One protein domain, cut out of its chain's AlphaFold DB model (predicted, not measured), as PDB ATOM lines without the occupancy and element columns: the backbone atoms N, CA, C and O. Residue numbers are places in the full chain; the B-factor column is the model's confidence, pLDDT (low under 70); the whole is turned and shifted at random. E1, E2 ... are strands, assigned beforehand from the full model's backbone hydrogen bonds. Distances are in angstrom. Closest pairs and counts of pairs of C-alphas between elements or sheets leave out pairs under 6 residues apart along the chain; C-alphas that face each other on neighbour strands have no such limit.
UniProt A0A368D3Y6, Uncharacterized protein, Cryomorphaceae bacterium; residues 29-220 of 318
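This is residues 29 to 220 of the 318 residues of an uncharacterized protein of Cryomorphaceae bacterium (UniProt A0A368D3Y6). Two twisted six-stranded sheets make an elongated sandwich, with E4, E5 and E12 running roughly along its length and planes 29 degrees apart. Residues 106 to 144 form a large loop region at one end, and residues 167 to 191 run from one sheet back to the other, pairing briefly with the edge strand E7. The printed part has 192 residues with no named helix and twelve strands, E1 to E12 in chain order; the class is all strand, though named strands hold 92 residues, under half. Both sheets are antiparallel, in the orders E2-E1-E4-E11-E6-E7 and E3-E12-E5-E8-E9-E10. The whole is compact, with a radius of gyration of the C-alphas of 17.0 A and spans of 55 by 36 by 26 A.

E1, residues 29 to 33, begins with C-alpha 29 at (183.271, 145.726, 162.723), and E2 is residues 37 to 40. E3 is residues 50 to 58, 25.7 A long, and E4 residues 63 to 71, 25.4 A. E5, residues 77 to 90, spans 36.3 A and bends by 52 degrees at residue 87, where C-alpha 87 is at (198.753, 161.139, 158.497). E6 is residues 93 to 98, E7 residues 101 to 105, E8 residues 145 to 149, E9 residues 152 to 158 and E10 residues 164 to 166. E11, residues 192 to 199, spans 21.4 A. E12, residues 203 to 219, spans 47.7 A and ends with C-alpha 219 at (178.305, 149.473, 174.448).

In the first sheet, E1 and E2 form a hairpin, with N 31 and O 37 2.9 A apart. E1 and E4 have N 30 and O 69 at 2.8 A, E4 and E11 have N 64 and O 196 at 2.8 A, and E11 and E6 have N 97 and O 195 at 2.8 A. E6 and E7 form a hairpin, with N 101 and O 98 at 2.9 A. In the second sheet, E3 and E12 have N 52 and O 210 at 2.8 A, E12 and E5 have N 84 and O 213 at 2.8 A, and E5 and E8 have N 85 and O 146 at 2.9 A. E8, E9 and E10 form a meander, each strand the antiparallel neighbour of the one before; N 156 and O 145 are 2.8 A apart, N 157 and O 165 2.9 A. The two sheets form a sandwich, face to face, with strands at 5 degrees; the closest C-alphas of E11 and E12, Asn 198 and Ile 208, are 5.9 A apart.

The C-alphas farthest apart, Ser 74 and Thr 114, are 55.5 A apart. The printed part has no cut. The links E7 to E8 and E10 to E11 are long, with 39 and 25 residues. The mean pLDDT of the printed part is 93.7; residues 202 and 220 are under 70.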
ATOM      1  N   LEU A  29     182.910 144.708 163.704       98.06
ATOM      2  CA  LEU A  29     183.271 145.726 162.723       98.06
ATOM      3  C   LEU A  29     184.202 145.103 161.679       98.06
ATOM      4  O   LEU A  29     185.273 144.613 162.027       98.06
ATOM      5  N   SER A  30     183.815 145.146 160.409       98.25
ATOM      6  CA  SER A  30     184.582 144.614 159.280       98.25
ATOM      7  C   SER A  30     184.980 145.714 158.302       98.25
ATOM      8  O   SER A  30     184.154 146.563 157.960       98.25
ATOM      9  N   VAL A  31     186.217 145.644 157.812       98.62
ATOM     10  CA  VAL A  31     186.718 146.427 156.679       98.62
ATOM     11  C   VAL A  31     187.214 145.466 155.606       98.62
ATOM     12  O   VAL A  31     188.113 144.664 155.867       98.62
ATOM     13  N   THR A  32     186.618 145.533 154.417       98.69
ATOM     14  CA  THR A  32     186.891 144.643 153.273       98.69
ATOM     15  C   THR A  32     187.311 145.426 152.028       98.69
ATOM     16  O   THR A  32     187.150 146.641 151.983       98.69
ATOM     17  N   GLY A  33     187.843 144.749 151.004       98.19
ATOM     18  CA  GLY A  33     188.341 145.377 149.773       98.19
ATOM     19  C   GLY A  33     189.868 145.383 149.731       98.19
ATOM     20  O   GLY A  33     190.492 144.321 149.828       98.19
ATOM     21  N   ASP A  34     190.479 146.564 149.605       98.31
ATOM     22  CA  ASP A  34     191.944 146.706 149.633       98.31
ATOM     23  C   ASP A  34     192.573 146.287 150.976       98.31
ATOM     24  O   ASP A  34     193.755 145.936 151.032       98.31
ATOM     25  N   PHE A  35     191.782 146.307 152.050       98.19
ATOM     26  CA  PHE A  35     192.102 145.723 153.351       98.19
ATOM     27  C   PHE A  35     191.053 144.671 153.693       98.19
ATOM     28  O   PHE A  35     189.928 144.760 153.223       98.19
ATOM     29  N   ASN A  36     191.413 143.671 154.495       97.88
ATOM     30  CA  ASN A  36     190.494 142.611 154.917       97.88
ATOM     31  C   ASN A  36     190.756 142.304 156.393       97.88
ATOM     32  O   ASN A  36     191.555 141.424 156.718       97.88
ATOM     33  N   VAL A  37     190.157 143.107 157.273       98.44
ATOM     34  CA  VAL A  37     190.372 143.075 158.727       98.44
ATOM     35  C   VAL A  37     189.062 143.232 159.484       98.44
ATOM     36  O   VAL A  37     188.098 143.811 158.985       98.44
ATOM     37  N   GLU A  38     189.046 142.742 160.718       97.81
ATOM     38  CA  GLU A  38     187.890 142.814 161.601       97.81
ATOM     39  C   GLU A  38     188.297 143.146 163.040       97.81
ATOM     40  O   GLU A  38     189.448 142.958 163.445       97.81
ATOM     41  N   ALA A  39     187.333 143.646 163.806       96.44
ATOM     42  CA  ALA A  39     187.391 143.807 165.251       96.44
ATOM     43  C   ALA A  39     186.046 143.395 165.855       96.44
ATOM     44  O   ALA A  39     185.000 143.603 165.241       96.44
ATOM     45  N   SER A  40     186.059 142.824 167.057       94.06
ATOM     46  CA  SER A  40     184.847 142.322 167.709       94.06
ATOM     47  C   SER A  40     184.906 142.487 169.223       94.06
ATOM     48  O   SER A  40     185.958 142.276 169.829       94.06
ATOM     49  N   GLY A  41     183.765 142.799 169.830       85.44
ATOM     50  CA  GLY A  41     183.515 142.670 171.268       85.44
ATOM     51  C   GLY A  41     184.232 143.629 172.226       85.44
ATOM     52  O   GLY A  41     183.994 143.555 173.430       85.44
ATOM     53  N   THR A  42     185.078 144.544 171.746       87.38
ATOM     54  CA  THR A  42     185.670 145.608 172.577       87.38
ATOM     55  C   THR A  42     184.823 146.885 172.560       87.38
ATOM     56  O   THR A  42     183.946 147.052 171.716       87.38
ATOM     57  N   TYR A  43     185.092 147.810 173.486       86.31
ATOM     58  CA  TYR A  43     184.476 149.138 173.506       86.31
ATOM     59  C   TYR A  43     185.551 150.238 173.615       86.31
ATOM     60  O   TYR A  43     186.174 150.358 174.673       86.31
ATOM     61  N   PRO A  44     185.788 151.033 172.556       90.31
ATOM     62  CA  PRO A  44     185.278 150.838 171.193       90.31
ATOM     63  C   PRO A  44     185.852 149.574 170.524       90.31
ATOM     64  O   PRO A  44     186.899 149.052 170.920       90.31
ATOM     65  N   MET A  45     185.181 149.086 169.482       93.00
ATOM     66  CA  MET A  45     185.755 148.158 168.507       93.00
ATOM     67  C   MET A  45     186.658 148.935 167.564       93.00
ATOM     68  O   MET A  45     186.189 149.833 166.874       93.00
ATOM     69  N   ILE A  46     187.943 148.593 167.537       95.12
ATOM     70  CA  ILE A  46     188.947 149.281 166.724       95.12
ATOM     71  C   ILE A  46     189.613 148.251 165.822       95.12
ATOM     72  O   ILE A  46     190.229 147.307 166.323       95.12
ATOM     73  N   ILE A  47     189.522 148.427 164.503       97.31
ATOM     74  CA  ILE A  47     190.304 147.581 163.593       97.31
ATOM     75  C   ILE A  47     191.806 147.856 163.757       97.31
ATOM     76  O   ILE A  47     192.198 148.995 164.033       97.31
ATOM     77  N   PRO A  48     192.685 146.859 163.549       97.44
ATOM     78  CA  PRO A  48     194.119 147.112 163.493       97.44
ATOM     79  C   PRO A  48     194.436 148.223 162.473       97.44
ATOM     80  O   PRO A  48     193.845 148.210 161.391       97.44
ATOM     81  N   PRO A  49     195.366 149.155 162.756       98.12
ATOM     82  CA  PRO A  49     195.696 150.229 161.820       98.12
ATOM     83  C   PRO A  49     196.185 149.693 160.467       98.12
ATOM     84  O   PRO A  49     197.087 148.854 160.422       98.12
ATOM     85  N   GLN A  50     195.612 150.190 159.370       98.56
ATOM     86  CA  GLN A  50     195.930 149.763 158.004       98.56
ATOM     87  C   GLN A  50     196.761 150.816 157.272       98.56
ATOM     88  O   GLN A  50     196.388 151.986 157.215       98.56
ATOM     89  N   ASN A  51     197.888 150.409 156.688       98.25
ATOM     90  CA  ASN A  51     198.796 151.342 156.022       98.25
ATOM     91  C   ASN A  51     198.258 151.772 154.650       98.25
ATOM     92  O   ASN A  51     198.058 150.944 153.756       98.25
ATOM     93  N   ILE A  52     198.124 153.080 154.460       98.19
ATOM     94  CA  ILE A  52     197.946 153.723 153.161       98.19
ATOM     95  C   ILE A  52     199.264 154.409 152.833       98.19
ATOM     96  O   ILE A  52     199.615 155.403 153.464       98.19
ATOM     97  N   SER A  53     200.013 153.868 151.876       97.88
ATOM     98  CA  SER A  53     201.274 154.470 151.468       97.88
ATOM     99  C   SER A  53     201.520 154.408 149.971       97.88
ATOM    100  O   SER A  53     201.059 153.503 149.271       97.88
ATOM    101  N   GLY A  54     202.273 155.388 149.489       97.44
ATOM    102  CA  GLY A  54     202.781 155.436 148.130       97.44
ATOM    103  C   GLY A  54     203.522 156.738 147.866       97.44
ATOM    104  O   GLY A  54     203.277 157.740 148.530       97.44
ATOM    105  N   SER A  55     204.446 156.705 146.911       96.38
ATOM    106  CA  SER A  55     205.180 157.879 146.449       96.38
ATOM    107  C   SER A  55     205.366 157.824 144.937       96.38
ATOM    108  O   SER A  55     205.523 156.754 144.341       96.38
ATOM    109  N   GLY A  56     205.284 158.981 144.294       94.38
ATOM    110  CA  GLY A  56     205.277 159.106 142.846       94.38
ATOM    111  C   GLY A  56     205.443 160.548 142.394       94.38
ATOM    112  O   GLY A  56     205.939 161.395 143.131       94.38
ATOM    113  N   SER A  57     205.056 160.813 141.151       93.44
ATOM    114  CA  SER A  57     205.130 162.144 140.550       93.44
ATOM    115  C   SER A  57     204.059 162.345 139.474       93.44
ATOM    116  O   SER A  57     203.266 161.442 139.184       93.44
ATOM    117  N   GLY A  58     204.021 163.522 138.850       89.69
ATOM    118  CA  GLY A  58     203.123 163.790 137.732       89.69
ATOM    119  C   GLY A  58     201.684 163.940 138.209       89.69
ATOM    120  O   GLY A  58     201.373 164.892 138.910       89.69
ATOM    121  N   SER A  59     200.808 163.008 137.833       90.19
ATOM    122  CA  SER A  59     199.396 162.977 138.264       90.19
ATOM    123  C   SER A  59     199.071 161.754 139.128       90.19
ATOM    124  O   SER A  59     197.909 161.381 139.274       90.19
ATOM    125  N   GLN A  60     200.093 161.069 139.650       94.50
ATOM    126  CA  GLN A  60     199.898 159.875 140.468       94.50
ATOM    127  C   GLN A  60     199.256 160.229 141.814       94.50
ATOM    128  O   GLN A  60     199.661 161.199 142.457       94.50
ATOM    129  N   VAL A  61     198.300 159.401 142.238       96.12
ATOM    130  CA  VAL A  61     197.646 159.431 143.553       96.12
ATOM    131  C   VAL A  61     197.569 158.015 144.114       96.12
ATOM    132  O   VAL A  61     197.441 157.045 143.360       96.12
ATOM    133  N   PHE A  62     197.625 157.890 145.435       97.75
ATOM    134  CA  PHE A  62     197.650 156.621 146.152       97.75
ATOM    135  C   PHE A  62     196.441 156.558 147.073       97.75
ATOM    136  O   PHE A  62     196.379 157.227 148.102       97.75
ATOM    137  N   ARG A  63     195.452 155.765 146.659       97.81
ATOM    138  CA  ARG A  63     194.163 155.641 147.337       97.81
ATOM    139  C   ARG A  63     193.891 154.198 147.719       97.81
ATOM    140  O   ARG A  63     194.446 153.279 147.113       97.81
ATOM    141  N   LYS A  64     193.028 154.026 148.711       98.50
ATOM    142  CA  LYS A  64     192.483 152.736 149.116       98.50
ATOM    143  C   LYS A  64     190.978 152.761 149.013       98.50
ATOM    144  O   LYS A  64     190.359 153.736 149.427       98.50
ATOM    145  N   ASN A  65     190.441 151.700 148.432       98.62
ATOM    146  CA  ASN A  65     189.023 151.460 148.270       98.62
ATOM    147  C   ASN A  65     188.617 150.323 149.213       98.62
ATOM    148  O   ASN A  65     189.068 149.183 149.051       98.62
ATOM    149  N   VAL A  66     187.814 150.653 150.221       98.69
ATOM    150  CA  VAL A  66     187.360 149.697 151.228       98.69
ATOM    151  C   VAL A  66     185.879 149.842 151.512       98.69
ATOM    152  O   VAL A  66     185.340 150.942 151.502       98.69
ATOM    153  N   ASP A  67     185.241 148.728 151.839       98.69
ATOM    154  CA  ASP A  67     183.887 148.704 152.373       98.69
ATOM    155  C   ASP A  67     183.959 148.539 153.889       98.69
ATOM    156  O   ASP A  67     184.666 147.666 154.396       98.69
ATOM    157  N   ILE A  68     183.233 149.382 154.617       98.56
ATOM    158  CA  ILE A  68     183.184 149.387 156.078       98.56
ATOM    159  C   ILE A  68     181.782 148.970 156.496       98.56
ATOM    160  O   ILE A  68     180.802 149.551 156.034       98.56
ATOM    161  N   LYS A  69     181.674 147.982 157.386       98.19
ATOM    162  CA  LYS A  69     180.387 147.499 157.892       98.19
ATOM    163  C   LYS A  69     180.469 147.060 159.347       98.19
ATOM    164  O   LYS A  69     181.355 146.304 159.729       98.19
ATOM    165  N   LEU A  70     179.493 147.484 160.135       97.19
ATOM    166  CA  LEU A  70     179.219 147.030 161.486       97.19
ATOM    167  C   LEU A  70     178.066 146.019 161.454       97.19
ATOM    168  O   LEU A  70     176.955 146.334 161.035       97.19
ATOM    169  N   SER A  71     178.319 144.807 161.930       96.56
ATOM    170  CA  SER A  71     177.288 143.810 162.212       96.56
ATOM    171  C   SER A  71     176.943 143.875 163.693       96.56
ATOM    172  O   SER A  71     177.756 143.480 164.526       96.56
ATOM    173  N   LEU A  72     175.762 144.406 164.008       92.31
ATOM    174  CA  LEU A  72     175.307 144.586 165.384       92.31
ATOM    175  C   LEU A  72     174.849 143.248 165.984       92.31
ATOM    176  O   LEU A  72     174.019 142.543 165.402       92.31
ATOM    177  N   GLY A  73     175.402 142.910 167.142       89.94
ATOM    178  CA  GLY A  73     175.014 141.766 167.949       89.94
ATOM    179  C   GLY A  73     173.618 141.938 168.547       89.94
ATOM    180  O   GLY A  73     173.095 143.043 168.692       89.94
ATOM    181  N   SER A  74     172.972 140.825 168.885       85.88
ATOM    182  CA  SER A  74     171.621 140.868 169.449       85.88
ATOM    183  C   SER A  74     171.630 141.517 170.833       85.88
ATOM    184  O   SER A  74     172.163 140.940 171.774       85.88
ATOM    185  N   GLY A  75     170.956 142.660 170.971       79.94
ATOM    186  CA  GLY A  75     170.883 143.415 172.227       79.94
ATOM    187  C   GLY A  75     171.967 144.485 172.374       79.94
ATOM    188  O   GLY A  75     171.827 145.347 173.238       79.94
ATOM    189  N   ASP A  76     172.975 144.483 171.499       84.75
ATOM    190  CA  ASP A  76     173.989 145.531 171.449       84.75
ATOM    191  C   ASP A  76     173.376 146.846 170.947       84.75
ATOM    192  O   ASP A  76     172.455 146.855 170.123       84.75
ATOM    193  N   VAL A  77     173.893 147.974 171.438       81.81
ATOM    194  CA  VAL A  77     173.429 149.312 171.054       81.81
ATOM    195  C   VAL A  77     174.532 150.009 170.274       81.81
ATOM    196  O   VAL A  77     175.628 150.217 170.786       81.81
ATOM    197  N   PHE A  78     174.240 150.361 169.021       87.00
ATOM    198  CA  PHE A  78     175.128 151.183 168.210       87.00
ATOM    199  C   PHE A  78     175.092 152.634 168.697       87.00
ATOM    200  O   PHE A  78     174.014 153.213 168.825       87.00
ATOM    201  N   GLU A  79     176.263 153.209 168.954       85.12
ATOM    202  CA  GLU A  79     176.401 154.601 169.382       85.12
ATOM    203  C   GLU A  79     177.036 155.432 168.271       85.12
ATOM    204  O   GLU A  79     176.444 156.385 167.776       85.12
ATOM    205  N   SER A  80     178.229 155.058 167.821       88.31
ATOM    206  CA  SER A  80     178.919 155.816 166.784       88.31
ATOM    207  C   SER A  80     179.912 154.979 166.004       88.31
ATOM    208  O   SER A  80     180.316 153.884 166.400       88.31
ATOM    209  N   CYS A  81     180.299 155.509 164.851       93.00
ATOM    210  CA  CYS A  81     181.281 154.918 163.966       93.00
ATOM    211  C   CYS A  81     182.143 156.053 163.432       93.00
ATOM    212  O   CYS A  81     181.591 157.001 162.883       93.00
ATOM    213  N   ILE A  82     183.460 155.986 163.596       95.00
ATOM    214  CA  ILE A  82     184.383 157.076 163.263       95.00
ATOM    215  C   ILE A  82     185.497 156.522 162.386       95.00
ATOM    216  O   ILE A  82     186.149 155.534 162.737       95.00
ATOM    217  N   VAL A  83     185.746 157.181 161.257       97.12
ATOM    218  CA  VAL A  83     186.892 156.891 160.392       97.12
ATOM    219  C   VAL A  83     188.009 157.875 160.716       97.12
ATOM    220  O   VAL A  83     187.806 159.089 160.730       97.12
ATOM    221  N   LYS A  84     189.208 157.351 160.974       97.69
ATOM    222  CA  LYS A  84     190.397 158.139 161.300       97.69
ATOM    223  C   LYS A  84     191.531 157.809 160.346       97.69
ATOM    224  O   LYS A  84     191.812 156.641 160.083       97.69
ATOM    225  N   LEU A  85     192.223 158.843 159.889       98.12
ATOM    226  CA  LEU A  85     193.459 158.719 159.129       98.12
ATOM    227  C   LEU A  85     194.571 159.460 159.877       98.12
ATOM    228  O   LEU A  85     194.594 160.691 159.925       98.12
ATOM    229  N   ASP A  86     195.479 158.698 160.482       98.31
ATOM    230  CA  ASP A  86     196.694 159.228 161.103       98.31
ATOM    231  C   ASP A  86     197.729 159.470 160.003       98.31
ATOM    232  O   ASP A  86     198.279 158.515 159.445       98.31
ATOM    233  N   LEU A  87     197.926 160.734 159.629       98.25
ATOM    234  CA  LEU A  87     198.753 161.139 158.497       98.25
ATOM    235  C   LEU A  87     200.172 161.397 159.008       98.25
ATOM    236  O   LEU A  87     200.451 162.449 159.579       98.25
ATOM    237  N   GLN A  88     201.077 160.438 158.806       98.06
ATOM    238  CA  GLN A  88     202.491 160.655 159.121       98.06
ATOM    239  C   GLN A  88     203.073 161.707 158.183       98.06
ATOM    240  O   GLN A  88     203.782 162.597 158.635       98.06
ATOM    241  N   ASP A  89     202.732 161.621 156.900       97.62
ATOM    242  CA  ASP A  89     203.020 162.627 155.890       97.62
ATOM    243  C   ASP A  89     202.071 162.459 154.691       97.62
ATOM    244  O   ASP A  89     201.502 161.386 154.454       97.62
ATOM    245  N   PHE A  90     201.862 163.545 153.953       97.19
ATOM    246  CA  PHE A  90     201.233 163.522 152.635       97.19
ATOM    247  C   PHE A  90     201.732 164.699 151.806       97.19
ATOM    248  O   PHE A  90     202.054 165.757 152.347       97.19
ATOM    249  N   ASP A  91     201.786 164.514 150.497       94.81
ATOM    250  CA  ASP A  91     202.199 165.550 149.561       94.81
ATOM    251  C   ASP A  91     200.989 166.096 148.803       94.81
ATOM    252  O   ASP A  91     200.063 165.347 148.475       94.81
ATOM    253  N   ASP A  92     201.010 167.402 148.562       93.50
ATOM    254  CA  ASP A  92     199.936 168.252 148.047       93.50
ATOM    255  C   ASP A  92     198.645 168.324 148.876       93.50
ATOM    256  O   ASP A  92     198.270 169.390 149.379       93.50
ATOM    257  N   GLY A  93     197.888 167.235 148.960       95.75
ATOM    258  CA  GLY A  93     196.537 167.285 149.505       95.75
ATOM    259  C   GLY A  93     195.891 165.934 149.732       95.75
ATOM    260  O   GLY A  93     196.515 164.886 149.575       95.75
ATOM    261  N   LEU A  94     194.618 165.957 150.119       97.81
ATOM    262  CA  LEU A  94     193.839 164.765 150.438       97.81
ATOM    263  C   LEU A  94     192.518 164.766 149.683       97.81
ATOM    264  O   LEU A  94     191.951 165.817 149.371       97.81
ATOM    265  N   GLN A  95     192.020 163.562 149.438       97.06
ATOM    266  CA  GLN A  95     190.686 163.343 148.908       97.06
ATOM    267  C   GLN A  95     190.035 162.144 149.590       97.06
ATOM    268  O   GLN A  95     190.710 161.150 149.890       97.06
ATOM    269  N   PHE A  96     188.723 162.223 149.799       95.75
ATOM    270  CA  PHE A  96     187.941 161.029 150.073       95.75
ATOM    271  C   PHE A  96     186.507 161.124 149.568       95.75
ATOM    272  O   PHE A  96     185.894 162.199 149.531       95.75
ATOM    273  N   ASP A  97     185.988 159.945 149.246       96.94
ATOM    274  CA  ASP A  97     184.635 159.732 148.775       96.94
ATOM    275  C   ASP A  97     183.934 158.736 149.700       96.94
ATOM    276  O   ASP A  97     184.541 157.754 150.137       96.94
ATOM    277  N   ILE A  98     182.651 158.976 149.956       95.44
ATOM    278  CA  ILE A  98     181.750 158.002 150.582       95.44
ATOM    279  C   ILE A  98     180.679 157.637 149.563       95.44
ATOM    280  O   ILE A  98     180.029 158.525 149.007       95.44
ATOM    281  N   ASP A  99     180.529 156.341 149.288       95.44
ATOM    282  CA  ASP A  99     179.578 155.800 148.305       95.44
ATOM    283  C   ASP A  99     179.655 156.515 146.940       95.44
ATOM    284  O   ASP A  99     178.651 156.824 146.295       95.44
ATOM    285  N   GLY A 100     180.882 156.829 146.507       94.69
ATOM    286  CA  GLY A 100     181.168 157.532 145.252       94.69
ATOM    287  C   GLY A 100     180.880 159.039 145.263       94.69
ATOM    288  O   GLY A 100     181.106 159.708 144.254       94.69
ATOM    289  N   THR A 101     180.409 159.602 146.377       92.88
ATOM    290  CA  THR A 101     180.259 161.051 146.547       92.88
ATOM    291  C   THR A 101     181.558 161.642 147.074       92.88
ATOM    292  O   THR A 101     181.972 161.311 148.180       92.88
ATOM    293  N   ASN A 102     182.176 162.551 146.318       93.75
ATOM    294  CA  ASN A 102     183.380 163.256 146.756       93.75
ATOM    295  C   ASN A 102     183.051 164.297 147.838       93.75
ATOM    296  O   ASN A 102     182.362 165.290 147.571       93.75
ATOM    297  N   LEU A 103     183.531 164.046 149.059       93.81
ATOM    298  CA  LEU A 103     183.227 164.851 150.247       93.81
ATOM    299  C   LEU A 103     184.368 165.789 150.625       93.81
ATOM    300  O   LEU A 103     184.112 166.905 151.072       93.81
ATOM    301  N   LEU A 104     185.612 165.374 150.400       96.94
ATOM    302  CA  LEU A 104     186.790 166.212 150.579       96.94
ATOM    303  C   LEU A 104     187.666 166.127 149.338       96.94
ATOM    304  O   LEU A 104     187.936 165.038 148.830       96.94
ATOM    305  N   ASN A 105     188.141 167.280 148.887       97.25
ATOM    306  CA  ASN A 105     189.182 167.387 147.885       97.25
ATOM    307  C   ASN A 105     189.927 168.703 148.083       97.25
ATOM    308  O   ASN A 105     189.356 169.782 147.926       97.25
ATOM    309  N   PHE A 106     191.210 168.611 148.407       96.81
ATOM    310  CA  PHE A 106     192.107 169.756 148.383       96.81
ATOM    311  C   PHE A 106     193.487 169.348 147.866       96.81
ATOM    312  O   PHE A 106     193.802 168.174 147.718       96.81
ATOM    313  N   GLN A 107     194.298 170.348 147.554       95.19
ATOM    314  CA  GLN A 107     195.607 170.293 146.890       95.19
ATOM    315  C   GLN A 107     196.480 171.411 147.471       95.19
ATOM    316  O   GLN A 107     195.929 172.322 148.095       95.19
ATOM    317  N   GLN A 108     197.781 171.421 147.165       93.94
ATOM    318  CA  GLN A 108     198.718 172.452 147.625       93.94
ATOM    319  C   GLN A 108     198.225 173.879 147.359       93.94
ATOM    320  O   GLN A 108     198.239 174.717 148.254       93.94
ATOM    321  N   LYS A 109     197.651 174.128 146.177       94.38
ATOM    322  CA  LYS A 109     197.066 175.423 145.774       94.38
ATOM    323  C   LYS A 109     195.933 175.963 146.660       94.38
ATOM    324  O   LYS A 109     195.500 177.085 146.438       94.38
ATOM    325  N   HIS A 110     195.430 175.187 147.620       95.81
ATOM    326  CA  HIS A 110     194.400 175.634 148.563       95.81
ATOM    327  C   HIS A 110     194.984 176.098 149.902       95.81
ATOM    328  O   HIS A 110     194.284 176.738 150.677       95.81
ATOM    329  N   TRP A 111     196.246 175.798 150.208       95.19
ATOM    330  CA  TRP A 111     196.867 176.179 151.483       95.19
ATOM    331  C   TRP A 111     198.238 176.858 151.317       95.19
ATOM    332  O   TRP A 111     198.693 177.570 152.212       95.19
ATOM    333  N   ASP A 112     198.889 176.689 150.167       93.31
ATOM    334  CA  ASP A 112     200.183 177.281 149.838       93.31
ATOM    335  C   ASP A 112     200.011 178.544 148.980       93.31
ATOM    336  O   ASP A 112     199.516 178.508 147.848       93.31
ATOM    337  N   ASN A 113     200.469 179.680 149.508       91.94
ATOM    338  CA  ASN A 113     200.379 180.966 148.823       91.94
ATOM    339  C   ASN A 113     201.311 181.072 147.601       91.94
ATOM    340  O   ASN A 113     201.025 181.840 146.681       91.94
ATOM    341  N   THR A 114     202.374 180.269 147.532       90.06
ATOM    342  CA  THR A 114     203.273 180.194 146.373       90.06
ATOM    343  C   THR A 114     202.602 179.517 145.177       90.06
ATOM    344  O   THR A 114     202.981 179.777 144.035       90.06
ATOM    345  N   PHE A 115     201.543 178.739 145.430       89.50
ATOM    346  CA  PHE A 115     200.658 178.137 144.429       89.50
ATOM    347  C   PHE A 115     199.344 178.914 144.231       89.50
ATOM    348  O   PHE A 115     198.462 178.458 143.504       89.50
ATOM    349  N   GLY A 116     199.227 180.105 144.828       85.19
ATOM    350  CA  GLY A 116     198.107 181.022 144.615       85.19
ATOM    351  C   GLY A 116     197.000 180.976 145.669       85.19
ATOM    352  O   GLY A 116     196.011 181.681 145.488       85.19
ATOM    353  N   ALA A 117     197.155 180.214 146.760       93.88
ATOM    354  CA  ALA A 117     196.181 180.212 147.850       93.88
ATOM    355  C   ALA A 117     196.150 181.568 148.576       93.88
ATOM    356  O   ALA A 117     197.176 182.057 149.061       93.88
ATOM    357  N   ASN A 118     194.967 182.153 148.733       95.56
ATOM    358  CA  ASN A 118     194.743 183.339 149.553       95.56
ATOM    359  C   ASN A 118     194.540 182.958 151.031       95.56
ATOM    360  O   ASN A 118     193.431 183.005 151.560       95.56
ATOM    361  N   THR A 119     195.627 182.569 151.698       94.56
ATOM    362  CA  THR A 119     195.634 182.162 153.111       94.56
ATOM    363  C   THR A 119     196.870 182.684 153.841       94.56
ATOM    364  O   THR A 119     197.925 182.921 153.244       94.56
ATOM    365  N   THR A 120     196.758 182.864 155.157       95.44
ATOM    366  CA  THR A 120     197.854 183.342 156.020       95.44
ATOM    367  C   THR A 120     198.262 182.318 157.074       95.44
ATOM    368  O   THR A 120     199.376 182.347 157.593       95.44
ATOM    369  N   GLU A 121     197.377 181.374 157.368       97.44
ATOM    370  CA  GLU A 121     197.428 180.478 158.510       97.44
ATOM    371  C   GLU A 121     198.520 179.414 158.396       97.44
ATOM    372  O   GLU A 121     199.063 178.982 159.412       97.44
ATOM    373  N   PHE A 122     198.867 179.035 157.169       96.88
ATOM    374  CA  PHE A 122     199.834 177.982 156.855       96.88
ATOM    375  C   PHE A 122     201.269 178.493 156.657       96.88
ATOM    376  O   PHE A 122     202.145 177.720 156.276       96.88
ATOM    377  N   ASN A 123     201.541 179.781 156.889       92.75
ATOM    378  CA  ASN A 123     202.799 180.432 156.507       92.75
ATOM    379  C   ASN A 123     203.367 181.308 157.633       92.75
ATOM    380  O   ASN A 123     202.620 181.785 158.478       92.75
ATOM    381  N   GLY A 124     204.675 181.578 157.628       90.88
ATOM    382  CA  GLY A 124     205.333 182.600 158.458       90.88
ATOM    383  C   GLY A 124     205.002 182.502 159.950       90.88
ATOM    384  O   GLY A 124     205.284 181.486 160.570       90.88
ATOM    385  N   GLU A 125     204.372 183.541 160.507       91.94
ATOM    386  CA  GLU A 125     203.858 183.617 161.893       91.94
ATOM    387  C   GLU A 125     202.381 183.175 162.020       91.94
ATOM    388  O   GLU A 125     201.714 183.455 163.011       91.94
ATOM    389  N   GLY A 126     201.851 182.486 161.007       95.25
ATOM    390  CA  GLY A 126     200.491 181.949 160.963       95.25
ATOM    391  C   GLY A 126     200.206 180.889 162.031       95.25
ATOM    392  O   GLY A 126     201.064 180.547 162.846       95.25
ATOM    393  N   ARG A 127     198.987 180.347 162.013       96.88
ATOM    394  CA  ARG A 127     198.425 179.490 163.068       96.88
ATOM    395  C   ARG A 127     199.113 178.137 163.212       96.88
ATOM    396  O   ARG A 127     199.403 177.724 164.336       96.88
ATOM    397  N   PHE A 128     199.336 177.438 162.101       97.62
ATOM    398  CA  PHE A 128     199.721 176.026 162.111       97.62
ATOM    399  C   PHE A 128     201.232 175.840 162.163       97.62
ATOM    400  O   PHE A 128     201.981 176.664 161.640       97.62
ATOM    401  N   VAL A 129     201.689 174.767 162.811       96.44
ATOM    402  CA  VAL A 129     203.116 174.426 162.918       96.44
ATOM    403  C   VAL A 129     203.736 174.276 161.525       96.44
ATOM    404  O   VAL A 129     203.206 173.581 160.661       96.44
ATOM    405  N   THR A 130     204.886 174.916 161.315       94.06
ATOM    406  CA  THR A 130     205.595 174.967 160.030       94.06
ATOM    407  C   THR A 130     206.977 174.319 160.117       94.06
ATOM    408  O   THR A 130     207.573 174.235 161.191       94.06
ATOM    409  N   SER A 131     207.526 173.912 158.967       88.12
ATOM    410  CA  SER A 131     208.967 173.676 158.815       88.12
ATOM    411  C   SER A 131     209.573 174.890 158.125       88.12
ATOM    412  O   SER A 131     209.332 175.133 156.943       88.12
ATOM    413  N   GLY A 132     210.319 175.708 158.865       87.62
ATOM    414  CA  GLY A 132     210.743 177.008 158.353       87.62
ATOM    415  C   GLY A 132     209.536 177.919 158.101       87.62
ATOM    416  O   GLY A 132     208.737 178.155 159.005       87.62
ATOM    417  N   GLY A 133     209.410 178.443 156.881       90.81
ATOM    418  CA  GLY A 133     208.435 179.487 156.551       90.81
ATOM    419  C   GLY A 133     207.019 179.017 156.210       90.81
ATOM    420  O   GLY A 133     206.164 179.874 156.018       90.81
ATOM    421  N   MET A 134     206.757 177.712 156.105       93.56
ATOM    422  CA  MET A 134     205.480 177.198 155.594       93.56
ATOM    423  C   MET A 134     205.131 175.824 156.175       93.56
ATOM    424  O   MET A 134     206.008 175.071 156.610       93.56
ATOM    425  N   TRP A 135     203.841 175.505 156.219       96.19
ATOM    426  CA  TRP A 135     203.355 174.174 156.545       96.19
ATOM    427  C   TRP A 135     203.789 173.191 155.458       96.19
ATOM    428  O   TRP A 135     203.531 173.391 154.279       96.19
ATOM    429  N   THR A 136     204.494 172.137 155.859       94.50
ATOM    430  CA  THR A 136     205.033 171.132 154.937       94.50
ATOM    431  C   THR A 136     204.474 169.762 155.324       94.50
ATOM    432  O   THR A 136     205.131 169.030 156.082       94.50
ATOM    433  N   PRO A 137     203.255 169.410 154.870       95.44
ATOM    434  CA  PRO A 137     202.620 168.145 155.240       95.44
ATOM    435  C   PRO A 137     203.422 166.920 154.773       95.44
ATOM    436  O   PRO A 137     203.396 165.890 155.443       95.44
ATOM    437  N   TRP A 138     204.246 167.049 153.727       94.88
ATOM    438  CA  TRP A 138     205.154 165.992 153.246       94.88
ATOM    439  C   TRP A 138     206.324 165.701 154.197       94.88
ATOM    440  O   TRP A 138     207.107 164.784 153.974       94.88
ATOM    441  N   SER A 139     206.489 166.503 155.251       94.38
ATOM    442  CA  SER A 139     207.412 166.235 156.364       94.38
ATOM    443  C   SER A 139     206.670 165.946 157.674       94.38
ATOM    444  O   SER A 139     207.280 166.014 158.739       94.38
ATOM    445  N   GLY A 140     205.357 165.700 157.614       95.44
ATOM    446  CA  GLY A 140     204.521 165.420 158.783       95.44
ATOM    447  C   GLY A 140     204.288 166.610 159.707       95.44
ATOM    448  O   GLY A 140     203.924 166.432 160.870       95.44
ATOM    449  N   GLN A 141     204.523 167.837 159.228       95.69
ATOM    450  CA  GLN A 141     204.437 169.001 160.101       95.69
ATOM    451  C   GLN A 141     203.027 169.224 160.628       95.69
ATOM    452  O   GLN A 141     202.035 169.117 159.906       95.69
ATOM    453  N   GLY A 142     202.962 169.559 161.914       95.25
ATOM    454  CA  GLY A 142     201.708 169.744 162.628       95.25
ATOM    455  C   GLY A 142     200.940 168.450 162.916       95.25
ATOM    456  O   GLY A 142     199.760 168.533 163.244       95.25
ATOM    457  N   ASN A 143     201.582 167.278 162.802       97.12
ATOM    458  CA  ASN A 143     201.023 165.969 163.166       97.12
ATOM    459  C   ASN A 143     199.584 165.750 162.641       97.12
ATOM    460  O   ASN A 143     198.665 165.530 163.444       97.12
ATOM    461  N   PRO A 144     199.354 165.869 161.319       98.00
ATOM    462  CA  PRO A 144     198.013 165.939 160.756       98.00
ATOM    463  C   PRO A 144     197.193 164.676 161.048       98.00
ATOM    464  O   PRO A 144     197.682 163.551 160.962       98.00
ATOM    465  N   LYS A 145     195.916 164.852 161.399       98.12
ATOM    466  CA  LYS A 145     194.961 163.745 161.565       98.12
ATOM    467  C   LYS A 145     193.629 164.110 160.942       98.12
ATOM    468  O   LYS A 145     193.063 165.140 161.296       98.12
ATOM    469  N   LEU A 146     193.134 163.261 160.050       97.44
ATOM    470  CA  LEU A 146     191.794 163.406 159.494       97.44
ATOM    471  C   LEU A 146     190.816 162.576 160.331       97.44
ATOM    472  O   LEU A 146     191.042 161.381 160.536       97.44
ATOM    473  N   GLU A 147     189.744 163.202 160.800       95.06
ATOM    474  CA  GLU A 147     188.633 162.546 161.490       95.06
ATOM    475  C   GLU A 147     187.341 162.781 160.707       95.06
ATOM    476  O   GLU A 147     187.023 163.916 160.340       95.06
ATOM    477  N   ILE A 148     186.622 161.694 160.432       92.69
ATOM    478  CA  ILE A 148     185.383 161.682 159.657       92.69
ATOM    479  C   ILE A 148     184.316 160.990 160.509       92.69
ATOM    480  O   ILE A 148     184.483 159.836 160.910       92.69
ATOM    481  N   SER A 149     183.224 161.704 160.770       89.00
ATOM    482  CA  SER A 149     181.994 161.178 161.368       89.00
ATOM    483  C   SER A 149     180.773 161.845 160.733       89.00
ATOM    484  O   SER A 149     180.914 162.728 159.886       89.00
ATOM    485  N   THR A 150     179.559 161.407 161.077       82.88
ATOM    486  CA  THR A 150     178.333 162.014 160.539       82.88
ATOM    487  C   THR A 150     178.339 163.531 160.739       82.88
ATOM    488  O   THR A 150     178.480 164.025 161.858       82.88
ATOM    489  N   GLY A 151     178.177 164.279 159.646       79.44
ATOM    490  CA  GLY A 151     178.161 165.739 159.681       79.44
ATOM    491  C   GLY A 151     179.527 166.408 159.864       79.44
ATOM    492  O   GLY A 151     179.585 167.627 160.027       79.44
ATOM    493  N   LYS A 152     180.626 165.644 159.891       85.38
ATOM    494  CA  LYS A 152     181.922 166.127 160.374       85.38
ATOM    495  C   LYS A 152     183.084 165.594 159.539       85.38
ATOM    496  O   LYS A 152     183.316 164.392 159.453       85.38
ATOM    497  N   VAL A 153     183.869 166.519 158.992       92.75
ATOM    498  CA  VAL A 153     185.198 166.263 158.422       92.75
ATOM    499  C   VAL A 153     186.149 167.272 159.038       92.75
ATOM    500  O   VAL A 153     185.914 168.467 158.891       92.75
ATOM    501  N   GLN A 154     187.198 166.815 159.717       94.81
ATOM    502  CA  GLN A 154     188.193 167.706 160.316       94.81
ATOM    503  C   GLN A 154     189.604 167.235 160.014       94.81
ATOM    504  O   GLN A 154     189.931 166.072 160.259       94.81
ATOM    505  N   LEU A 155     190.455 168.146 159.545       97.88
ATOM    506  CA  LEU A 155     191.894 167.926 159.450       97.88
ATOM    507  C   LEU A 155     192.560 168.614 160.636       97.88
ATOM    508  O   LEU A 155     192.907 169.790 160.574       97.88
ATOM    509  N   MET A 156     192.736 167.882 161.728       98.12
ATOM    510  CA  MET A 156     193.333 168.422 162.942       98.12
ATOM    511  C   MET A 156     194.841 168.578 162.767       98.12
ATOM    512  O   MET A 156     195.549 167.598 162.516       98.12
ATOM    513  N   VAL A 157     195.345 169.791 162.969       98.31
ATOM    514  CA  VAL A 157     196.766 170.138 162.842       98.31
ATOM    515  C   VAL A 157     197.213 170.908 164.080       98.31
ATOM    516  O   VAL A 157     196.465 171.718 164.632       98.31
ATOM    517  N   ASP A 158     198.428 170.637 164.548       98.06
ATOM    518  CA  ASP A 158     199.017 171.352 165.674       98.06
ATOM    519  C   ASP A 158     199.224 172.830 165.330       98.06
ATOM    520  O   ASP A 158     199.652 173.212 164.235       98.06
ATOM    521  N   THR A 159     198.948 173.670 166.315       97.62
ATOM    522  CA  THR A 159     199.095 175.121 166.248       97.62
ATOM    523  C   THR A 159     200.376 175.554 166.949       97.62
ATOM    524  O   THR A 159     200.828 174.922 167.907       97.62
ATOM    525  N   LYS A 160     200.945 176.687 166.535       95.81
ATOM    526  CA  LYS A 160     202.153 177.245 167.170       95.81
ATOM    527  C   LYS A 160     201.949 177.640 168.635       95.81
ATOM    528  O   LYS A 160     202.917 177.720 169.383       95.81
ATOM    529  N   ASN A 161     200.697 177.835 169.054       94.31
ATOM    530  CA  ASN A 161     200.328 178.199 170.422       94.31
ATOM    531  C   ASN A 161     200.098 176.985 171.347       94.31
ATOM    532  O   ASN A 161     199.690 177.169 172.491       94.31
ATOM    533  N   GLY A 162     200.360 175.755 170.885       90.31
ATOM    534  CA  GLY A 162     200.324 174.555 171.731       90.31
ATOM    535  C   GLY A 162     198.972 173.836 171.814       90.31
ATOM    536  O   GLY A 162     198.767 173.046 172.734       90.31
ATOM    537  N   GLY A 163     198.057 174.082 170.871       95.56
ATOM    538  CA  GLY A 163     196.795 173.344 170.707       95.56
ATOM    539  C   GLY A 163     196.679 172.657 169.343       95.56
ATOM    540  O   GLY A 163     197.634 172.664 168.568       95.56
ATOM    541  N   ARG A 164     195.496 172.122 169.020       97.00
ATOM    542  CA  ARG A 164     195.155 171.604 167.684       97.00
ATOM    543  C   ARG A 164     193.879 172.260 167.183       97.00
ATOM    544  O   ARG A 164     192.919 172.365 167.942       97.00
ATOM    545  N   GLU A 165     193.864 172.656 165.922       97.62
ATOM    546  CA  GLU A 165     192.702 173.253 165.258       97.62
ATOM    547  C   GLU A 165     192.421 172.509 163.950       97.62
ATOM    548  O   GLU A 165     193.318 171.884 163.377       97.62
ATOM    549  N   ASP A 166     191.168 172.552 163.496       97.31
ATOM    550  CA  ASP A 166     190.802 172.067 162.167       97.31
ATOM    551  C   ASP A 166     191.363 173.027 161.115       97.31
ATOM    552  O   ASP A 166     191.071 174.222 161.130       97.31
ATOM    553  N   ALA A 167     192.196 172.511 160.219       97.94
ATOM    554  CA  ALA A 167     192.863 173.286 159.186       97.94
ATOM    555  C   ALA A 167     191.971 173.575 157.974       97.94
ATOM    556  O   ALA A 167     192.199 174.568 157.283       97.94
ATOM    557  N   LEU A 168     190.957 172.743 157.704       97.06
ATOM    558  CA  LEU A 168     190.147 172.851 156.484       97.06
ATOM    559  C   LEU A 168     189.456 174.219 156.324       97.06
ATOM    560  O   LEU A 168     189.500 174.754 155.216       97.06
ATOM    561  N   PRO A 169     188.886 174.843 157.378       95.75
ATOM    562  CA  PRO A 169     188.238 176.152 157.263       95.75
ATOM    563  C   PRO A 169     189.174 177.306 156.886       95.75
ATOM    564  O   PRO A 169     188.698 178.360 156.472       95.75
ATOM    565  N   PHE A 170     190.490 177.136 157.049       97.00
ATOM    566  CA  PHE A 170     191.487 178.176 156.769       97.00
ATOM    567  C   PHE A 170     192.116 178.054 155.378       97.00
ATOM    568  O   PHE A 170     192.932 178.894 154.987       97.00
ATOM    569  N   MET A 171     191.772 176.998 154.640       97.06
ATOM    570  CA  MET A 171     192.192 176.818 153.257       97.06
ATOM    571  C   MET A 171     191.357 177.701 152.323       97.06
ATOM    572  O   MET A 171     190.187 177.998 152.575       97.06
ATOM    573  N   ASP A 172     191.962 178.119 151.219       96.81
ATOM    574  CA  ASP A 172     191.316 178.933 150.203       96.81
ATOM    575  C   ASP A 172     190.323 178.099 149.383       96.81
ATOM    576  O   ASP A 172     190.670 177.433 148.405       96.81
ATOM    577  N   SER A 173     189.058 178.173 149.786       95.06
ATOM    578  CA  SER A 173     187.937 177.500 149.125       95.06
ATOM    579  C   SER A 173     187.506 178.129 147.795       95.06
ATOM    580  O   SER A 173     186.620 177.593 147.126       95.06
ATOM    581  N   THR A 174     188.097 179.261 147.398       93.69
ATOM    582  CA  THR A 174     187.757 179.955 146.145       93.69
ATOM    583  C   THR A 174     188.530 179.420 144.940       93.69
ATOM    584  O   THR A 174     188.173 179.705 143.794       93.69
ATOM    585  N   VAL A 175     189.565 178.613 145.186       92.56
ATOM    586  CA  VAL A 175     190.380 177.978 144.150       92.56
ATOM    587  C   VAL A 175     189.650 176.762 143.570       92.56
ATOM    588  O   VAL A 175     188.940 176.033 144.262       92.56
ATOM    589  N   ALA A 176     189.810 176.552 142.260       91.75
ATOM    590  CA  ALA A 176     189.197 175.430 141.558       91.75
ATOM    591  C   ALA A 176     189.597 174.079 142.167       91.75
ATOM    592  O   ALA A 176     190.722 173.902 142.630       91.75
ATOM    593  N   ASP A 177     188.694 173.106 142.065       91.94
ATOM    594  CA  ASP A 177     188.819 171.756 142.626       91.94
ATOM    595  C   ASP A 177     188.726 171.676 144.158       91.94
ATOM    596  O   ASP A 177     188.840 170.581 144.698       91.94
ATOM    597  N   TRP A 178     188.450 172.765 144.879       95.06
ATOM    598  CA  TRP A 178     188.121 172.672 146.301       95.06
ATOM    599  C   TRP A 178     186.808 171.913 146.527       95.06
ATOM    600  O   TRP A 178     185.778 172.198 145.902       95.06
ATOM    601  N   LYS A 179     186.812 170.981 147.481       95.00
ATOM    602  CA  LYS A 179     185.604 170.329 147.980       95.00
ATOM    603  C   LYS A 179     185.693 170.121 149.484       95.00
ATOM    604  O   LYS A 179     186.637 169.508 149.971       95.00
ATOM    605  N   LEU A 180     184.663 170.572 150.189       93.75
ATOM    606  CA  LEU A 180     184.382 170.217 151.574       93.75
ATOM    607  C   LEU A 180     182.864 170.147 151.736       93.75
ATOM    608  O   LEU A 180     182.191 171.174 151.775       93.75
ATOM    609  N   ILE A 181     182.318 168.936 151.773       86.56
ATOM    610  CA  ILE A 181     180.927 168.681 152.138       86.56
ATOM    611  C   ILE A 181     180.940 168.140 153.560       86.56
ATOM    612  O   ILE A 181     181.270 166.979 153.782       86.56
ATOM    613  N   SER A 182     180.569 168.980 154.520       78.12
ATOM    614  CA  SER A 182     180.367 168.560 155.906       78.12
ATOM    615  C   SER A 182     178.943 168.058 156.158       78.12
ATOM    616  O   SER A 182     178.749 167.270 157.072       78.12
ATOM    617  N   THR A 183     177.946 168.390 155.326       74.81
ATOM    618  CA  THR A 183     176.628 167.724 155.359       74.81
ATOM    619  C   THR A 183     176.633 166.398 154.634       74.81
ATOM    620  O   THR A 183     176.273 166.309 153.458       74.81
ATOM    621  N   PHE A 184     176.993 165.352 155.354       82.88
ATOM    622  CA  PHE A 184     176.819 163.989 154.891       82.88
ATOM    623  C   PHE A 184     176.522 163.082 156.078       82.88
ATOM    624  O   PHE A 184     176.817 163.391 157.233       82.88
ATOM    625  N   THR A 185     175.935 161.942 155.763       83.44
ATOM    626  CA  THR A 185     175.701 160.843 156.692       83.44
ATOM    627  C   THR A 185     176.238 159.585 156.034       83.44
ATOM    628  O   THR A 185     176.064 159.422 154.826       83.44
ATOM    629  N   TYR A 186     176.809 158.679 156.812       89.00
ATOM    630  CA  TYR A 186     177.036 157.299 156.390       89.00
ATOM    631  C   TYR A 186     176.435 156.352 157.420       89.00
ATOM    632  O   TYR A 186     176.188 156.728 158.564       89.00
ATOM    633  N   ASP A 187     176.169 155.125 156.995       90.19
ATOM    634  CA  ASP A 187     175.450 154.137 157.790       90.19
ATOM    635  C   ASP A 187     176.350 152.914 157.969       90.19
ATOM    636  O   ASP A 187     176.425 152.051 157.096       90.19
ATOM    637  N   CYS A 188     177.072 152.840 159.092       93.25
ATOM    638  CA  CYS A 188     177.951 151.698 159.355       93.25
ATOM    639  C   CYS A 188     177.178 150.381 159.465       93.25
ATOM    640  O   CYS A 188     177.739 149.342 159.133       93.25
ATOM    641  N   LEU A 189     175.906 150.394 159.878       93.62
ATOM    642  CA  LEU A 189     175.098 149.178 160.001       93.62
ATOM    643  C   LEU A 189     174.724 148.606 158.626       93.62
ATOM    644  O   LEU A 189     174.834 147.397 158.395       93.62
ATOM    645  N   LYS A 190     174.317 149.465 157.684       94.88
ATOM    646  CA  LYS A 190     174.133 149.065 156.276       94.88
ATOM    647  C   LYS A 190     175.463 148.751 155.599       94.88
ATOM    648  O   LYS A 190     175.527 147.840 154.770       94.88
ATOM    649  N   GLY A 191     176.502 149.454 156.020       97.00
ATOM    650  CA  GLY A 191     177.806 149.500 155.398       97.00
ATOM    651  C   GLY A 191     177.874 150.582 154.323       97.00
ATOM    652  O   GLY A 191     176.859 150.951 153.733       97.00
ATOM    653  N   PHE A 192     179.082 151.079 154.085       97.31
ATOM    654  CA  PHE A 192     179.372 152.106 153.088       97.31
ATOM    655  C   PHE A 192     180.747 151.865 152.466       97.31
ATOM    656  O   PHE A 192     181.627 151.253 153.082       97.31
ATOM    657  N   ASN A 193     180.927 152.367 151.251       98.44
ATOM    658  CA  ASN A 193     182.204 152.368 150.563       98.44
ATOM    659  C   ASN A 193     182.993 153.639 150.897       98.44
ATOM    660  O   ASN A 193     182.446 154.742 150.867       98.44
ATOM    661  N   LEU A 194     184.283 153.483 151.174       98.31
ATOM    662  CA  LEU A 194     185.242 154.553 151.402       98.31
ATOM    663  C   LEU A 194     186.373 154.451 150.375       98.31
ATOM    664  O   LEU A 194     187.142 153.487 150.370       98.31
ATOM    665  N   LEU A 195     186.535 155.502 149.574       98.56
ATOM    666  CA  LEU A 195     187.736 155.723 148.773       98.56
ATOM    667  C   LEU A 195     188.532 156.861 149.409       98.56
ATOM    668  O   LEU A 195     188.032 157.975 149.480       98.56
ATOM    669  N   ILE A 196     189.759 156.612 149.864       98.06
ATOM    670  CA  ILE A 196     190.544 157.606 150.618       98.06
ATOM    671  C   ILE A 196     192.024 157.580 150.235       98.06
ATOM    672  O   ILE A 196     192.596 156.512 150.010       98.06
ATOM    673  N   GLY A 197     192.663 158.748 150.160       97.88
ATOM    674  CA  GLY A 197     194.102 158.862 149.915       97.88
ATOM    675  C   GLY A 197     194.561 160.293 149.659       97.88
ATOM    676  O   GLY A 197     193.841 161.247 149.962       97.88
ATOM    677  N   ASN A 198     195.757 160.450 149.089       97.12
ATOM    678  CA  ASN A 198     196.228 161.778 148.709       97.12
ATOM    679  C   ASN A 198     195.596 162.269 147.409       97.12
ATOM    680  O   ASN A 198     195.092 161.502 146.586       97.12
ATOM    681  N   GLN A 199     195.669 163.575 147.226       94.69
ATOM    682  CA  GLN A 199     195.435 164.267 145.975       94.69
ATOM    683  C   GLN A 199     196.758 164.870 145.500       94.69
ATOM    684  O   GLN A 199     197.605 165.188 146.323       94.69
ATOM    685  N   ASN A 200     196.924 165.015 144.189       90.62
ATOM    686  CA  ASN A 200     198.116 165.585 143.570       90.62
ATOM    687  C   ASN A 200     197.722 166.835 142.769       90.62
ATOM    688  O   ASN A 200     196.818 166.789 141.931       90.62
ATOM    689  N   GLY A 201     198.370 167.957 143.076       77.50
ATOM    690  CA  GLY A 201     198.054 169.304 142.597       77.50
ATOM    691  C   GLY A 201     198.551 169.633 141.190       77.50
ATOM    692  O   GLY A 201     198.280 170.727 140.697       77.50
ATOM    693  N   GLY A 202     199.236 168.696 140.528       66.56
ATOM    694  CA  GLY A 202     199.565 168.779 139.107       66.56
ATOM    695  C   GLY A 202     201.059 168.878 138.815       66.56
ATOM    696  O   GLY A 202     201.613 169.964 138.664       66.56
ATOM    697  N   GLY A 203     201.685 167.719 138.599       73.56
ATOM    698  CA  GLY A 203     202.950 167.557 137.874       73.56
ATOM    699  C   GLY A 203     204.174 167.270 138.743       73.56
ATOM    700  O   GLY A 203     205.150 166.711 138.240       73.56
ATOM    701  N   GLY A 204     204.121 167.633 140.025       86.31
ATOM    702  CA  GLY A 204     205.216 167.500 140.984       86.31
ATOM    703  C   GLY A 204     205.305 166.123 141.651       86.31
ATOM    704  O   GLY A 204     204.659 165.171 141.198       86.31
ATOM    705  N   PRO A 205     206.149 165.994 142.690       93.62
ATOM    706  CA  PRO A 205     206.121 164.866 143.615       93.62
ATOM    707  C   PRO A 205     204.724 164.651 144.211       93.62
ATOM    708  O   PRO A 205     203.891 165.545 144.229       93.62
ATOM    709  N   SER A 206     204.448 163.419 144.621       95.06
ATOM    710  CA  SER A 206     203.179 163.033 145.229       95.06
ATOM    711  C   SER A 206     203.423 161.893 146.194       95.06
ATOM    712  O   SER A 206     204.248 161.012 145.927       95.06
ATOM    713  N   GLY A 207     202.682 161.860 147.294       96.38
ATOM    714  CA  GLY A 207     202.771 160.754 148.219       96.38
ATOM    715  C   GLY A 207     201.802 160.828 149.381       96.38
ATOM    716  O   GLY A 207     201.146 161.837 149.634       96.38
ATOM    717  N   ILE A 208     201.727 159.706 150.077       98.31
ATOM    718  CA  ILE A 208     201.038 159.557 151.349       98.31
ATOM    719  C   ILE A 208     201.759 158.500 152.168       98.31
ATOM    720  O   ILE A 208     202.243 157.499 151.632       98.31
ATOM    721  N   ASN A 209     201.768 158.698 153.474       98.50
ATOM    722  CA  ASN A 209     202.097 157.695 154.461       98.50
ATOM    723  C   ASN A 209     201.149 157.887 155.640       98.50
ATOM    724  O   ASN A 209     201.278 158.816 156.439       98.50
ATOM    725  N   ALA A 210     200.154 157.018 155.734       98.50
ATOM    726  CA  ALA A 210     199.081 157.165 156.692       98.50
ATOM    727  C   ALA A 210     198.607 155.821 157.233       98.50
ATOM    728  O   ALA A 210     198.839 154.765 156.636       98.50
ATOM    729  N   LYS A 211     197.919 155.868 158.371       98.62
ATOM    730  CA  LYS A 211     197.266 154.709 158.977       98.62
ATOM    731  C   LYS A 211     195.773 154.958 159.079       98.62
ATOM    732  O   LYS A 211     195.345 155.868 159.784       98.62
ATOM    733  N   LEU A 212     195.002 154.144 158.370       98.56
ATOM    734  CA  LEU A 212     193.551 154.106 158.463       98.56
ATOM    735  C   LEU A 212     193.145 153.273 159.678       98.56
ATOM    736  O   LEU A 212     193.557 152.120 159.811       98.56
ATOM    737  N   THR A 213     192.291 153.845 160.514       98.00
ATOM    738  CA  THR A 213     191.624 153.169 161.625       98.00
ATOM    739  C   THR A 213     190.131 153.455 161.532       98.00
ATOM    740  O   THR A 213     189.725 154.569 161.210       98.00
ATOM    741  N   VAL A 214     189.312 152.453 161.831       97.88
ATOM    742  CA  VAL A 214     187.864 152.610 161.988       97.88
ATOM    743  C   VAL A 214     187.505 152.173 163.399       97.88
ATOM    744  O   VAL A 214     187.944 151.112 163.852       97.88
ATOM    745  N   GLU A 215     186.740 153.012 164.084       95.38
ATOM    746  CA  GLU A 215     186.271 152.783 165.444       95.38
ATOM    747  C   GLU A 215     184.748 152.685 165.434       95.38
ATOM    748  O   GLU A 215     184.087 153.546 164.861       95.38
ATOM    749  N   ALA A 216     184.188 151.661 166.071       93.94
ATOM    750  CA  ALA A 216     182.759 151.555 166.333       93.94
ATOM    751  C   ALA A 216     182.518 151.490 167.842       93.94
ATOM    752  O   ALA A 216     183.045 150.617 168.536       93.94
ATOM    753  N   TYR A 217     181.712 152.410 168.350       89.94
ATOM    754  CA  TYR A 217     181.291 152.457 169.740       89.94
ATOM    755  C   TYR A 217     179.983 151.686 169.853       89.94
ATOM    756  O   TYR A 217     178.951 152.078 169.305       89.94
ATOM    757  N   VAL A 218     180.080 150.524 170.495       87.81
ATOM    758  CA  VAL A 218     178.974 149.589 170.689       87.81
ATOM    759  C   VAL A 218     179.019 149.089 172.129       87.81
ATOM    760  O   VAL A 218     179.813 148.205 172.460       87.81
ATOM    761  N   GLY A 219     178.266 149.738 173.011       74.44
ATOM    762  CA  GLY A 219     178.305 149.473 174.448       74.44
ATOM    763  C   GLY A 219     177.447 148.279 174.900       74.44
ATOM    764  O   GLY A 219     176.630 147.762 174.131       74.44
ATOM    765  N   PRO A 220     177.581 147.864 176.180       58.88
ATOM    766  CA  PRO A 220     176.572 147.085 176.893       58.88
ATOM    767  C   PRO A 220     175.228 147.819 176.954       58.88
ATOM    768  O   PRO A 220     175.168 149.008 177.268       58.88
TER     769      PRO A 220